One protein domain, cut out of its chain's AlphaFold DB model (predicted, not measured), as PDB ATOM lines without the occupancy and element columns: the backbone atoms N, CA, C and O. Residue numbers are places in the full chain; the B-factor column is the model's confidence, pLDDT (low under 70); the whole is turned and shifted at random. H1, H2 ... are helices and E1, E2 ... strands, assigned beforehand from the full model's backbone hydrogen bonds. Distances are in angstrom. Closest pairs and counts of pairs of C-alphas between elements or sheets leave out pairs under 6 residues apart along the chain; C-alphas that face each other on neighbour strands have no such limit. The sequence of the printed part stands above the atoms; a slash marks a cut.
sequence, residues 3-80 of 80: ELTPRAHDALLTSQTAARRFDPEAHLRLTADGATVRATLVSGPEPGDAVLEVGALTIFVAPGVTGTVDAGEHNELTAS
ATOM      1  N   GLU A   3     255.925 113.472 175.679       92.19
ATOM      2  CA  GLU A   3     254.845 113.261 176.642       92.19
ATOM      3  C   GLU A   3     254.604 111.758 176.796       92.19
ATOM      4  O   GLU A   3     254.792 111.002 175.847       92.19
ATOM      5  N   LEU A   4     254.219 111.307 177.990       93.12
ATOM      6  CA  LEU A   4     253.898 109.902 178.243       93.12
ATOM      7  C   LEU A   4     252.387 109.751 178.376       93.12
ATOM      8  O   LEU A   4     251.756 110.509 179.116       93.12
ATOM      9  N   THR A   5     251.809 108.737 177.737       94.31
ATOM     10  CA  THR A   5     250.458 108.307 178.116       94.31
ATOM     11  C   THR A   5     250.473 107.745 179.546       94.31
ATOM     12  O   THR A   5     251.517 107.283 180.020       94.31
ATOM     13  N   PRO A   6     249.325 107.716 180.254       92.75
ATOM     14  CA  PRO A   6     249.248 107.093 181.579       92.75
ATOM     15  C   PRO A   6     249.734 105.640 181.573       92.75
ATOM     16  O   PRO A   6     250.446 105.203 182.471       92.75
ATOM     17  N   ARG A   7     249.419 104.905 180.502       91.25
ATOM     18  CA  ARG A   7     249.838 103.515 180.340       91.25
ATOM     19  C   ARG A   7     251.352 103.388 180.154       91.25
ATOM     20  O   ARG A   7     251.961 102.511 180.763       91.25
ATOM     21  N   ALA A   8     251.963 104.263 179.351       93.25
ATOM     22  CA  ALA A   8     253.415 104.308 179.209       93.25
ATOM     23  C   ALA A   8     254.100 104.644 180.535       93.25
ATOM     24  O   ALA A   8     255.086 104.003 180.896       93.25
ATOM     25  N   HIS A   9     253.551 105.605 181.281       94.56
ATOM     26  CA  HIS A   9     254.042 105.962 182.610       94.56
ATOM     27  C   HIS A   9     254.037 104.758 183.561       94.56
ATOM     28  O   HIS A   9     255.089 104.420 184.104       94.56
ATOM     29  N   ASP A  10     252.913 104.049 183.681       93.50
ATOM     30  CA  ASP A  10     252.787 102.883 184.566       93.50
ATOM     31  C   ASP A  10     253.745 101.740 184.182       93.50
ATOM     32  O   ASP A  10     254.376 101.118 185.049       93.50
ATOM     33  N   ALA A  11     253.898 101.473 182.881       93.31
ATOM     34  CA  ALA A  11     254.796 100.437 182.372       93.31
ATOM     35  C   ALA A  11     256.273 100.765 182.662       93.31
ATOM     36  O   ALA A  11     257.034  99.910 183.138       93.31
ATOM     37  N   LEU A  12     256.678 102.015 182.424       94.38
ATOM     38  CA  LEU A  12     258.033 102.495 182.698       94.38
ATOM     39  C   LEU A  12     258.310 102.529 184.208       94.38
ATOM     40  O   LEU A  12     259.363 102.063 184.647       94.38
ATOM     41  N   LEU A  13     257.352 102.975 185.025       94.62
ATOM     42  CA  LEU A  13     257.472 102.994 186.485       94.62
ATOM     43  C   LEU A  13     257.649 101.589 187.055       94.62
ATOM     44  O   LEU A  13     258.534 101.362 187.884       94.62
ATOM     45  N   THR A  14     256.848 100.636 186.584       94.19
ATOM     46  CA  THR A  14     256.957  99.231 186.990       94.19
ATOM     47  C   THR A  14     258.332  98.666 186.639       94.19
ATOM     48  O   THR A  14     258.971  98.023 187.475       94.19
ATOM     49  N   SER A  15     258.821  98.966 185.433       93.19
ATOM     50  CA  SER A  15     260.125  98.506 184.947       93.19
ATOM     51  C   SER A  15     261.284  99.089 185.761       93.19
ATOM     52  O   SER A  15     262.135  98.336 186.237       93.19
ATOM     53  N   GLN A  16     261.298 100.406 185.998       94.00
ATOM     54  CA  GLN A  16     262.326 101.058 186.820       94.00
ATOM     55  C   GLN A  16     262.283 100.560 188.269       94.00
ATOM     56  O   GLN A  16     263.323 100.266 188.853       94.00
ATOM     57  N   THR A  17     261.089 100.390 188.843       94.62
ATOM     58  CA  THR A  17     260.925  99.861 190.206       94.62
ATOM     59  C   THR A  17     261.469  98.440 190.325       94.62
ATOM     60  O   THR A  17     262.122  98.109 191.314       94.62
ATOM     61  N   ALA A  18     261.226  97.587 189.326       94.25
ATOM     62  CA  ALA A  18     261.775  96.237 189.298       94.25
ATOM     63  C   ALA A  18     263.306  96.250 189.176       94.25
ATOM     64  O   ALA A  18     263.968  95.525 189.917       94.25
ATOM     65  N   ALA A  19     263.862  97.097 188.306       94.06
ATOM     66  CA  ALA A  19     265.306  97.241 188.129       94.06
ATOM     67  C   ALA A  19     266.006  97.731 189.405       94.06
ATOM     68  O   ALA A  19     267.018  97.162 189.812       94.06
ATOM     69  N   ARG A  20     265.410  98.709 190.098       94.62
ATOM     70  CA  ARG A  20     265.955  99.291 191.335       94.62
ATOM     71  C   ARG A  20     266.048  98.332 192.515       94.62
ATOM     72  O   ARG A  20     266.773  98.604 193.466       94.62
ATOM     73  N   ARG A  21     265.366  97.185 192.454       95.44
ATOM     74  CA  ARG A  21     265.560  96.103 193.432       95.44
ATOM     75  C   ARG A  21     266.947  95.466 193.328       95.44
ATOM     76  O   ARG A  21     267.400  94.881 194.306       95.44
ATOM     77  N   PHE A  22     267.586  95.560 192.164       93.38
ATOM     78  CA  PHE A  22     268.903  94.990 191.888       93.38
ATOM     79  C   PHE A  22     269.992  96.064 191.804       93.38
ATOM     80  O   PHE A  22     271.099  95.831 192.280       93.38
ATOM     81  N   ASP A  23     269.669  97.229 191.240       93.88
ATOM     82  CA  ASP A  23     270.568  98.379 191.133       93.88
ATOM     83  C   ASP A  23     269.824  99.673 191.511       93.88
ATOM     84  O   ASP A  23     269.057 100.188 190.695       93.88
ATOM     85  N   PRO A  24     270.014 100.212 192.732       92.44
ATOM     86  CA  PRO A  24     269.324 101.418 193.197       92.44
ATOM     87  C   PRO A  24     269.507 102.646 192.294       92.44
ATOM     88  O   PRO A  24     268.619 103.498 192.248       92.44
ATOM     89  N   GLU A  25     270.611 102.706 191.546       92.75
ATOM     90  CA  GLU A  25     270.943 103.802 190.630       92.75
ATOM     91  C   GLU A  25     270.359 103.589 189.222       92.75
ATOM     92  O   GLU A  25     270.591 104.394 188.318       92.75
ATOM     93  N   ALA A  26     269.581 102.523 189.007       94.94
ATOM     94  CA  ALA A  26     268.974 102.240 187.717       94.94
ATOM     95  C   ALA A  26     267.944 103.313 187.332       94.94
ATOM     96  O   ALA A  26     266.946 103.563 188.025       94.94
ATOM     97  N   HIS A  27     268.174 103.900 186.164       96.19
ATOM     98  CA  HIS A  27     267.311 104.847 185.476       96.19
ATOM     99  C   HIS A  27     266.897 104.293 184.114       96.19
ATOM    100  O   HIS A  27     267.445 103.300 183.638       96.19
ATOM    101  N   LEU A  28     265.904 104.925 183.489       96.62
ATOM    102  CA  LEU A  28     265.468 104.566 182.144       96.62
ATOM    103  C   LEU A  28     265.989 105.582 181.137       96.62
ATOM    104  O   LEU A  28     265.947 106.784 181.397       96.62
ATOM    105  N   ARG A  29     266.410 105.096 179.972       97.12
ATOM    106  CA  ARG A  29     266.709 105.917 178.805       97.12
ATOM    107  C   ARG A  29     265.814 105.541 177.631       97.12
ATOM    108  O   ARG A  29     265.696 104.361 177.315       97.12
ATOM    109  N   LEU A  30     265.201 106.536 176.992       95.88
ATOM    110  CA  LEU A  30     264.410 106.381 175.774       95.88
ATOM    111  C   LEU A  30     265.257 106.720 174.549       95.88
ATOM    112  O   LEU A  30     265.808 107.815 174.456       95.88
ATOM    113  N   THR A  31     265.311 105.802 173.590       94.94
ATOM    114  CA  THR A  31     265.969 105.994 172.293       94.94
ATOM    115  C   THR A  31     264.984 105.733 171.159       94.94
ATOM    116  O   THR A  31     264.167 104.819 171.259       94.94
ATOM    117  N   ALA A  32     265.075 106.491 170.067       90.00
ATOM    118  CA  ALA A  32     264.307 106.198 168.861       90.00
ATOM    119  C   ALA A  32     264.838 104.921 168.188       90.00
ATOM    120  O   ALA A  32     266.051 104.735 168.086       90.00
ATOM    121  N   ASP A  33     263.935 104.068 167.714       85.94
ATOM    122  CA  ASP A  33     264.241 102.851 166.958       85.94
ATOM    123  C   ASP A  33     263.303 102.771 165.743       85.94
ATOM    124  O   ASP A  33     262.295 102.067 165.712       85.94
ATOM    125  N   GLY A  34     263.577 103.605 164.737       81.50
ATOM    126  CA  GLY A  34     262.661 103.799 163.612       81.50
ATOM    127  C   GLY A  34     261.363 104.483 164.055       81.50
ATOM    128  O   GLY A  34     261.393 105.639 164.464       81.50
ATOM    129  N   ALA A  35     260.232 103.781 163.944       76.00
ATOM    130  CA  ALA A  35     258.914 104.276 164.367       76.00
ATOM    131  C   ALA A  35     258.573 103.938 165.833       76.00
ATOM    132  O   ALA A  35     257.512 104.316 166.329       76.00
ATOM    133  N   THR A  36     259.443 103.199 166.522       83.94
ATOM    134  CA  THR A  36     259.243 102.815 167.919       83.94
ATOM    135  C   THR A  36     260.194 103.573 168.834       83.94
ATOM    136  O   THR A  36     261.152 104.225 168.406       83.94
ATOM    137  N   VAL A  37     259.904 103.497 170.125       90.69
ATOM    138  CA  VAL A  37     260.786 103.966 171.184       90.69
ATOM    139  C   VAL A  37     261.279 102.745 171.939       90.69
ATOM    140  O   VAL A  37     260.538 101.810 172.217       90.69
ATOM    141  N   ARG A  38     262.557 102.738 172.287       92.12
ATOM    142  CA  ARG A  38     263.152 101.694 173.112       92.12
ATOM    143  C   ARG A  38     263.499 102.279 174.468       92.12
ATOM    144  O   ARG A  38     264.176 103.298 174.531       92.12
ATOM    145  N   ALA A  39     263.060 101.613 175.531       94.19
ATOM    146  CA  ALA A  39     263.487 101.913 176.891       94.19
ATOM    147  C   ALA A  39     264.616 100.962 177.307       94.19
ATOM    148  O   ALA A  39     264.475  99.742 177.202       94.19
ATOM    149  N   THR A  40     265.727 101.509 177.790       95.06
ATOM    150  CA  THR A  40     266.863 100.745 178.324       95.06
ATOM    151  C   THR A  40     267.199 101.194 179.739       95.06
ATOM    152  O   THR A  40     266.933 102.333 180.117       95.06
ATOM    153  N   LEU A  41     267.761 100.290 180.545       95.06
ATOM    154  CA  LEU A  41     268.252 100.624 181.881       95.06
ATOM    155  C   LEU A  41     269.665 101.195 181.783       95.06
ATOM    156  O   LEU A  41     270.523 100.611 181.120       95.06
ATOM    157  N   VAL A  42     269.899 102.319 182.449       96.25
ATOM    158  CA  VAL A  42     271.187 103.021 182.481       96.25
ATOM    159  C   VAL A  42     271.452 103.573 183.880       96.25
ATOM    160  O   VAL A  42     270.515 103.823 184.632       96.25
ATOM    161  N   SER A  43     272.716 103.816 184.220       92.19
ATOM    162  CA  SER A  43     273.091 104.435 185.503       92.19
ATOM    163  C   SER A  43     273.107 105.971 185.455       92.19
ATOM    164  O   SER A  43     273.293 106.617 186.478       92.19
ATOM    165  N   GLY A  44     272.936 106.579 184.277       93.50
ATOM    166  CA  GLY A  44     272.984 108.030 184.095       93.50
ATOM    167  C   GLY A  44     272.680 108.465 182.656       93.50
ATOM    168  O   GLY A  44     272.541 107.605 181.782       93.50
ATOM    169  N   PRO A  45     272.562 109.782 182.409       96.00
ATOM    170  CA  PRO A  45     272.312 110.329 181.077       96.00
ATOM    171  C   PRO A  45     273.557 110.261 180.188       96.00
ATOM    172  O   PRO A  45     274.689 110.345 180.669       96.00
ATOM    173  N   GLU A  46     273.345 110.198 178.876       95.69
ATOM    174  CA  GLU A  46     274.391 110.446 177.882       95.69
ATOM    175  C   GLU A  46     274.453 111.935 177.478       95.69
ATOM    176  O   GLU A  46     273.484 112.680 177.657       95.69
ATOM    177  N   PRO A  47     275.580 112.415 176.911       95.56
ATOM    178  CA  PRO A  47     275.674 113.778 176.397       95.56
ATOM    179  C   PRO A  47     274.587 114.087 175.359       95.56
ATOM    180  O   PRO A  47     274.476 113.414 174.336       95.56
ATOM    181  N   GLY A  48     273.823 115.152 175.606       94.00
ATOM    182  CA  GLY A  48     272.727 115.579 174.733       94.00
ATOM    183  C   GLY A  48     271.372 114.962 175.075       94.00
ATOM    184  O   GLY A  48     270.376 115.376 174.481       94.00
ATOM    185  N   ASP A  49     271.307 114.042 176.038       97.12
ATOM    186  CA  ASP A  49     270.028 113.569 176.552       97.12
ATOM    187  C   ASP A  49     269.282 114.705 177.268       97.12
ATOM    188  O   ASP A  49     269.854 115.474 178.048       97.12
ATOM    189  N   ALA A  50     267.975 114.784 177.033       95.62
ATOM    190  CA  ALA A  50     267.080 115.598 177.840       95.62
ATOM    191  C   ALA A  50     266.627 114.811 179.079       95.62
ATOM    192  O   ALA A  50     266.459 113.594 179.024       95.62
ATOM    193  N   VAL A  51     266.389 115.506 180.191       95.69
ATOM    194  CA  VAL A  51     265.810 114.899 181.396       95.69
ATOM    195  C   VAL A  51     264.304 115.128 181.386       95.69
ATOM    196  O   VAL A  51     263.846 116.268 181.301       95.69
ATOM    197  N   LEU A  52     263.543 114.041 181.468       94.38
ATOM    198  CA  LEU A  52     262.093 114.047 181.594       94.38
ATOM    199  C   LEU A  52     261.711 113.543 182.991       94.38
ATOM    200  O   LEU A  52     261.951 112.383 183.331       94.38
ATOM    201  N   GLU A  53     261.104 114.422 183.787       93.88
ATOM    202  CA  GLU A  53     260.592 114.109 185.124       93.88
ATOM    203  C   GLU A  53     259.064 113.989 185.077       93.88
ATOM    204  O   GLU A  53     258.371 114.950 184.740       93.88
ATOM    205  N   VAL A  54     258.524 112.807 185.397       89.75
ATOM    206  CA  VAL A  54     257.072 112.553 185.402       89.75
ATOM    207  C   VAL A  54     256.683 111.779 186.659       89.75
ATOM    208  O   VAL A  54     256.842 110.559 186.761       89.75
ATOM    209  N   GLY A  55     256.151 112.498 187.647       88.69
ATOM    210  CA  GLY A  55     255.855 111.927 188.960       88.69
ATOM    211  C   GLY A  55     257.139 111.458 189.652       88.69
ATOM    212  O   GLY A  55     258.015 112.267 189.929       88.69
ATOM    213  N   ALA A  56     257.244 110.156 189.932       88.44
ATOM    214  CA  ALA A  56     258.424 109.544 190.554       88.44
ATOM    215  C   ALA A  56     259.477 109.036 189.547       88.44
ATOM    216  O   ALA A  56     260.505 108.498 189.958       88.44
ATOM    217  N   LEU A  57     259.212 109.161 188.241       91.94
ATOM    218  CA  LEU A  57     260.124 108.726 187.188       91.94
ATOM    219  C   LEU A  57     261.067 109.855 186.784       91.94
ATOM    220  O   LEU A  57     260.619 110.934 186.395       91.94
ATOM    221  N   THR A  58     262.357 109.537 186.761       94.06
ATOM    222  CA  THR A  58     263.372 110.293 186.023       94.06
ATOM    223  C   THR A  58     263.804 109.455 184.824       94.06
ATOM    224  O   THR A  58     264.250 108.312 184.989       94.06
ATOM    225  N   ILE A  59     263.631 110.010 183.624       95.62
ATOM    226  CA  ILE A  59     263.912 109.355 182.344       95.62
ATOM    227  C   ILE A  59     264.871 110.227 181.536       95.62
ATOM    228  O   ILE A  59     264.656 111.430 181.395       95.62
ATOM    229  N   PHE A  60     265.900 109.615 180.961       97.62
ATOM    230  CA  PHE A  60     266.792 110.270 180.008       97.62
ATOM    231  C   PHE A  60     266.276 110.052 178.590       97.62
ATOM    232  O   PHE A  60     265.922 108.941 178.205       97.62
ATOM    233  N   VAL A  61     266.185 111.111 177.803       96.56
ATOM    234  CA  VAL A  61     265.568 111.083 176.478       96.56
ATOM    235  C   VAL A  61     266.628 111.430 175.452       96.56
ATOM    236  O   VAL A  61     267.116 112.559 175.428       96.56
ATOM    237  N   ALA A  62     266.971 110.464 174.603       96.12
ATOM    238  CA  ALA A  62     267.971 110.660 173.567       96.12
ATOM    239  C   ALA A  62     267.542 111.734 172.551       96.12
ATOM    240  O   ALA A  62     266.342 111.901 172.285       96.12
ATOM    241  N   PRO A  63     268.506 112.434 171.925       93.19
ATOM    242  CA  PRO A  63     268.215 113.373 170.851       93.19
ATOM    243  C   PRO A  63     267.352 112.737 169.755       93.19
ATOM    244  O   PRO A  63     267.628 111.633 169.289       93.19
ATOM    245  N   GLY A  64     266.312 113.449 169.321       87.50
ATOM    246  CA  GLY A  64     265.426 113.006 168.238       87.50
ATOM    247  C   GLY A  64     264.192 112.217 168.682       87.50
ATOM    248  O   GLY A  64     263.286 112.040 167.872       87.50
ATOM    249  N   VAL A  65     264.086 111.817 169.956       90.31
ATOM    250  CA  VAL A  65     262.819 111.301 170.499       90.31
ATOM    251  C   VAL A  65     261.876 112.480 170.741       90.31
ATOM    252  O   VAL A  65     262.175 113.395 171.509       90.31
ATOM    253  N   THR A  66     260.736 112.483 170.057       87.88
ATOM    254  CA  THR A  66     259.708 113.529 170.162       87.88
ATOM    255  C   THR A  66     258.318 112.916 170.026       87.88
ATOM    256  O   THR A  66     258.199 111.827 169.472       87.88
ATOM    257  N   GLY A  67     257.291 113.610 170.519       88.50
ATOM    258  CA  GLY A  67     255.901 113.170 170.405       88.50
ATOM    259  C   GLY A  67     255.377 112.494 171.668       88.50
ATOM    260  O   GLY A  67     255.967 112.601 172.748       88.50
ATOM    261  N   THR A  68     254.241 111.823 171.527       89.00
ATOM    262  CA  THR A  68     253.609 111.075 172.616       89.00
ATOM    263  C   THR A  68     254.120 109.644 172.611       89.00
ATOM    264  O   THR A  68     253.994 108.950 171.605       89.00
ATOM    265  N   VAL A  69     254.689 109.208 173.734       89.31
ATOM    266  CA  VAL A  69     255.099 107.825 173.958       89.31
ATOM    267  C   VAL A  69     253.945 107.059 174.582       89.31
ATOM    268  O   VAL A  69     253.501 107.393 175.684       89.31
ATOM    269  N   ASP A  70     253.493 106.016 173.894       89.81
ATOM    270  CA  ASP A  70     252.465 105.102 174.382       89.81
ATOM    271  C   ASP A  70     253.034 103.699 174.587       89.81
ATOM    272  O   ASP A  70     253.898 103.273 173.828       89.81
ATOM    273  N   ALA A  71     252.556 102.978 175.602       83.62
ATOM    274  CA  ALA A  71     252.859 101.563 175.786       83.62
ATOM    275  C   ALA A  71     251.660 100.745 175.315       83.62
ATOM    276  O   ALA A  71     250.635 100.706 175.995       83.62
ATOM    277  N   GLY A  72     251.792 100.062 174.177       76.56
ATOM    278  CA  GLY A  72     250.733  99.223 173.617       76.56
ATOM    279  C   GLY A  72     250.331  98.044 174.518       76.56
ATOM    280  O   GLY A  72     250.797  97.876 175.653       76.56
ATOM    281  N   GLU A  73     249.462  97.166 174.012       64.38
ATOM    282  CA  GLU A  73     248.965  96.010 174.778       64.38
ATOM    283  C   GLU A  73     250.086  95.069 175.266       64.38
ATOM    284  O   GLU A  73     249.960  94.495 176.347       64.38
ATOM    285  N   HIS A  74     251.226  95.013 174.561       63.09
ATOM    286  CA  HIS A  74     252.406  94.208 174.919       63.09
ATOM    287  C   HIS A  74     253.572  94.997 175.545       63.09
ATOM    288  O   HIS A  74     254.693  94.492 175.598       63.09
ATOM    289  N   ASN A  75     253.337  96.225 176.022       61.41
ATOM    290  CA  ASN A  75     254.384  97.155 176.482       61.41
ATOM    291  C   ASN A  75     255.388  97.562 175.388       61.41
ATOM    292  O   ASN A  75     256.508  97.977 175.682       61.41
ATOM    293  N   GLU A  76     254.991  97.450 174.122       73.00
ATOM    294  CA  GLU A  76     255.733  98.028 173.006       73.00
ATOM    295  C   GLU A  76     255.572  99.548 173.054       73.00
ATOM    296  O   GLU A  76     254.443 100.040 173.069       73.00
ATOM    297  N   LEU A  77     256.688 100.281 173.119       73.12
ATOM    298  CA  LEU A  77     256.666 101.738 173.162       73.12
ATOM    299  C   LEU A  77     256.706 102.305 171.740       73.12
ATOM    300  O   LEU A  77     257.607 101.990 170.960       73.12
ATOM    301  N   THR A  78     255.758 103.168 171.405       75.06
ATOM    302  CA  THR A  78     255.699 103.875 170.116       75.06
ATOM    303  C   THR A  78     255.746 105.379 170.342       75.06
ATOM    304  O   THR A  78     255.330 105.843 171.398       75.06
ATOM    305  N   ALA A  79     256.278 106.137 169.378       69.94
ATOM    306  CA  ALA A  79     256.205 107.599 169.372       69.94
ATOM    307  C   ALA A  79     255.357 108.068 168.190       69.94
ATOM    308  O   ALA A  79     255.583 107.638 167.056       69.94
ATOM    309  N   SER A  80     254.405 108.960 168.459       70.62
ATOM    310  CA  SER A  80     253.555 109.617 167.454       70.62
ATOM    311  C   SER A  80     253.505 111.122 167.643       70.62
ATOM    312  O   SER A  80     253.481 111.547 168.825       70.62
TER     313      SER A  80
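Overview. This is residues 3 to 80 of the 80 residues of an uncharacterized protein of Actinobacteria bacterium (UniProt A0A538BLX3). A strongly twisted six-stranded sheet, curled like part of a barrel, holds the single helix H1 over one face, in two layers. Three hairpins make the sheet: E1 and E2, with E3 and E4 beside E1, and E5 and E6 beside E2. The printed part has 78 residues, with one named helix and six named strands in the order H1, E1, E2, E3, E4, E5, E6; the sheet order is E3, E4, E1, E2, E6, E5, mixed. The class is mixed, helices and strands, and the whole is compact, with a radius of gyration of the C-alphas of 11.5 A and spans of 31 by 30 by 20 A.

Along the chain. The printed part begins at Glu 3. H1, residues 6 to 20, starts with C-alpha 6 at (249.248, 107.093, 181.579) and is 20.9 A long. E1, residues 27 to 33, measures 18.9 A from C-alpha 27 at (267.311, 104.847, 185.476), and E2, residues 36 to 42, measures 18.8 A. E3, residues 50 to 54, is 12.9 A long, E4, residues 57 to 61, 12.2 A, and E5, residues 67 to 71, 13.2 A. E6, residues 77 to 79, is 7.0 A long and ends with C-alpha 79 at (256.205, 107.599, 169.372).

Arrangement. Residues 3 to 4 form a short parallel pairing with residues 68 to 69 of E5. H1 is on the sheet at a height of 7.7 A. It lies over E1 and is only just short of lying over E4 and E5, on each of which 2 of its C-alphas fall. It runs slantwise to the strands, at 54 degrees to E1 on the local plane. The closest C-alphas of H1 and E5 are those of Ala 8 and Ala 71, 4.4 A apart. In H1 every O i to N i+4 pair is within hydrogen-bond range. The hairpin E1 and E2 is antiparallel at 150 degrees, with N 29 and O 40 at 2.8 A. The hairpin E3 and E4 is antiparallel at 155 degrees, with N 52 and O 59 at 2.8 A. E4 and E1 are parallel at 37 degrees, with N 30 and O 60 at 2.8 A. E2 and E6 are antiparallel at 123 degrees, with N 37 and O 77 at 2.9 A. The hairpin E5 and E6 is antiparallel at 161 degrees, with N 70 and O 78 at 3.1 A. E3 and E5 are edge strands and are apart.

Size, cuts and confidence. The C-alphas farthest apart, those of Phe 22 and Ser 80, are 32.4 A apart. The printed part has no cut and no long link. The mean pLDDT of the printed part is 90.0; residues 73 to 75 and residue 79 are under 70.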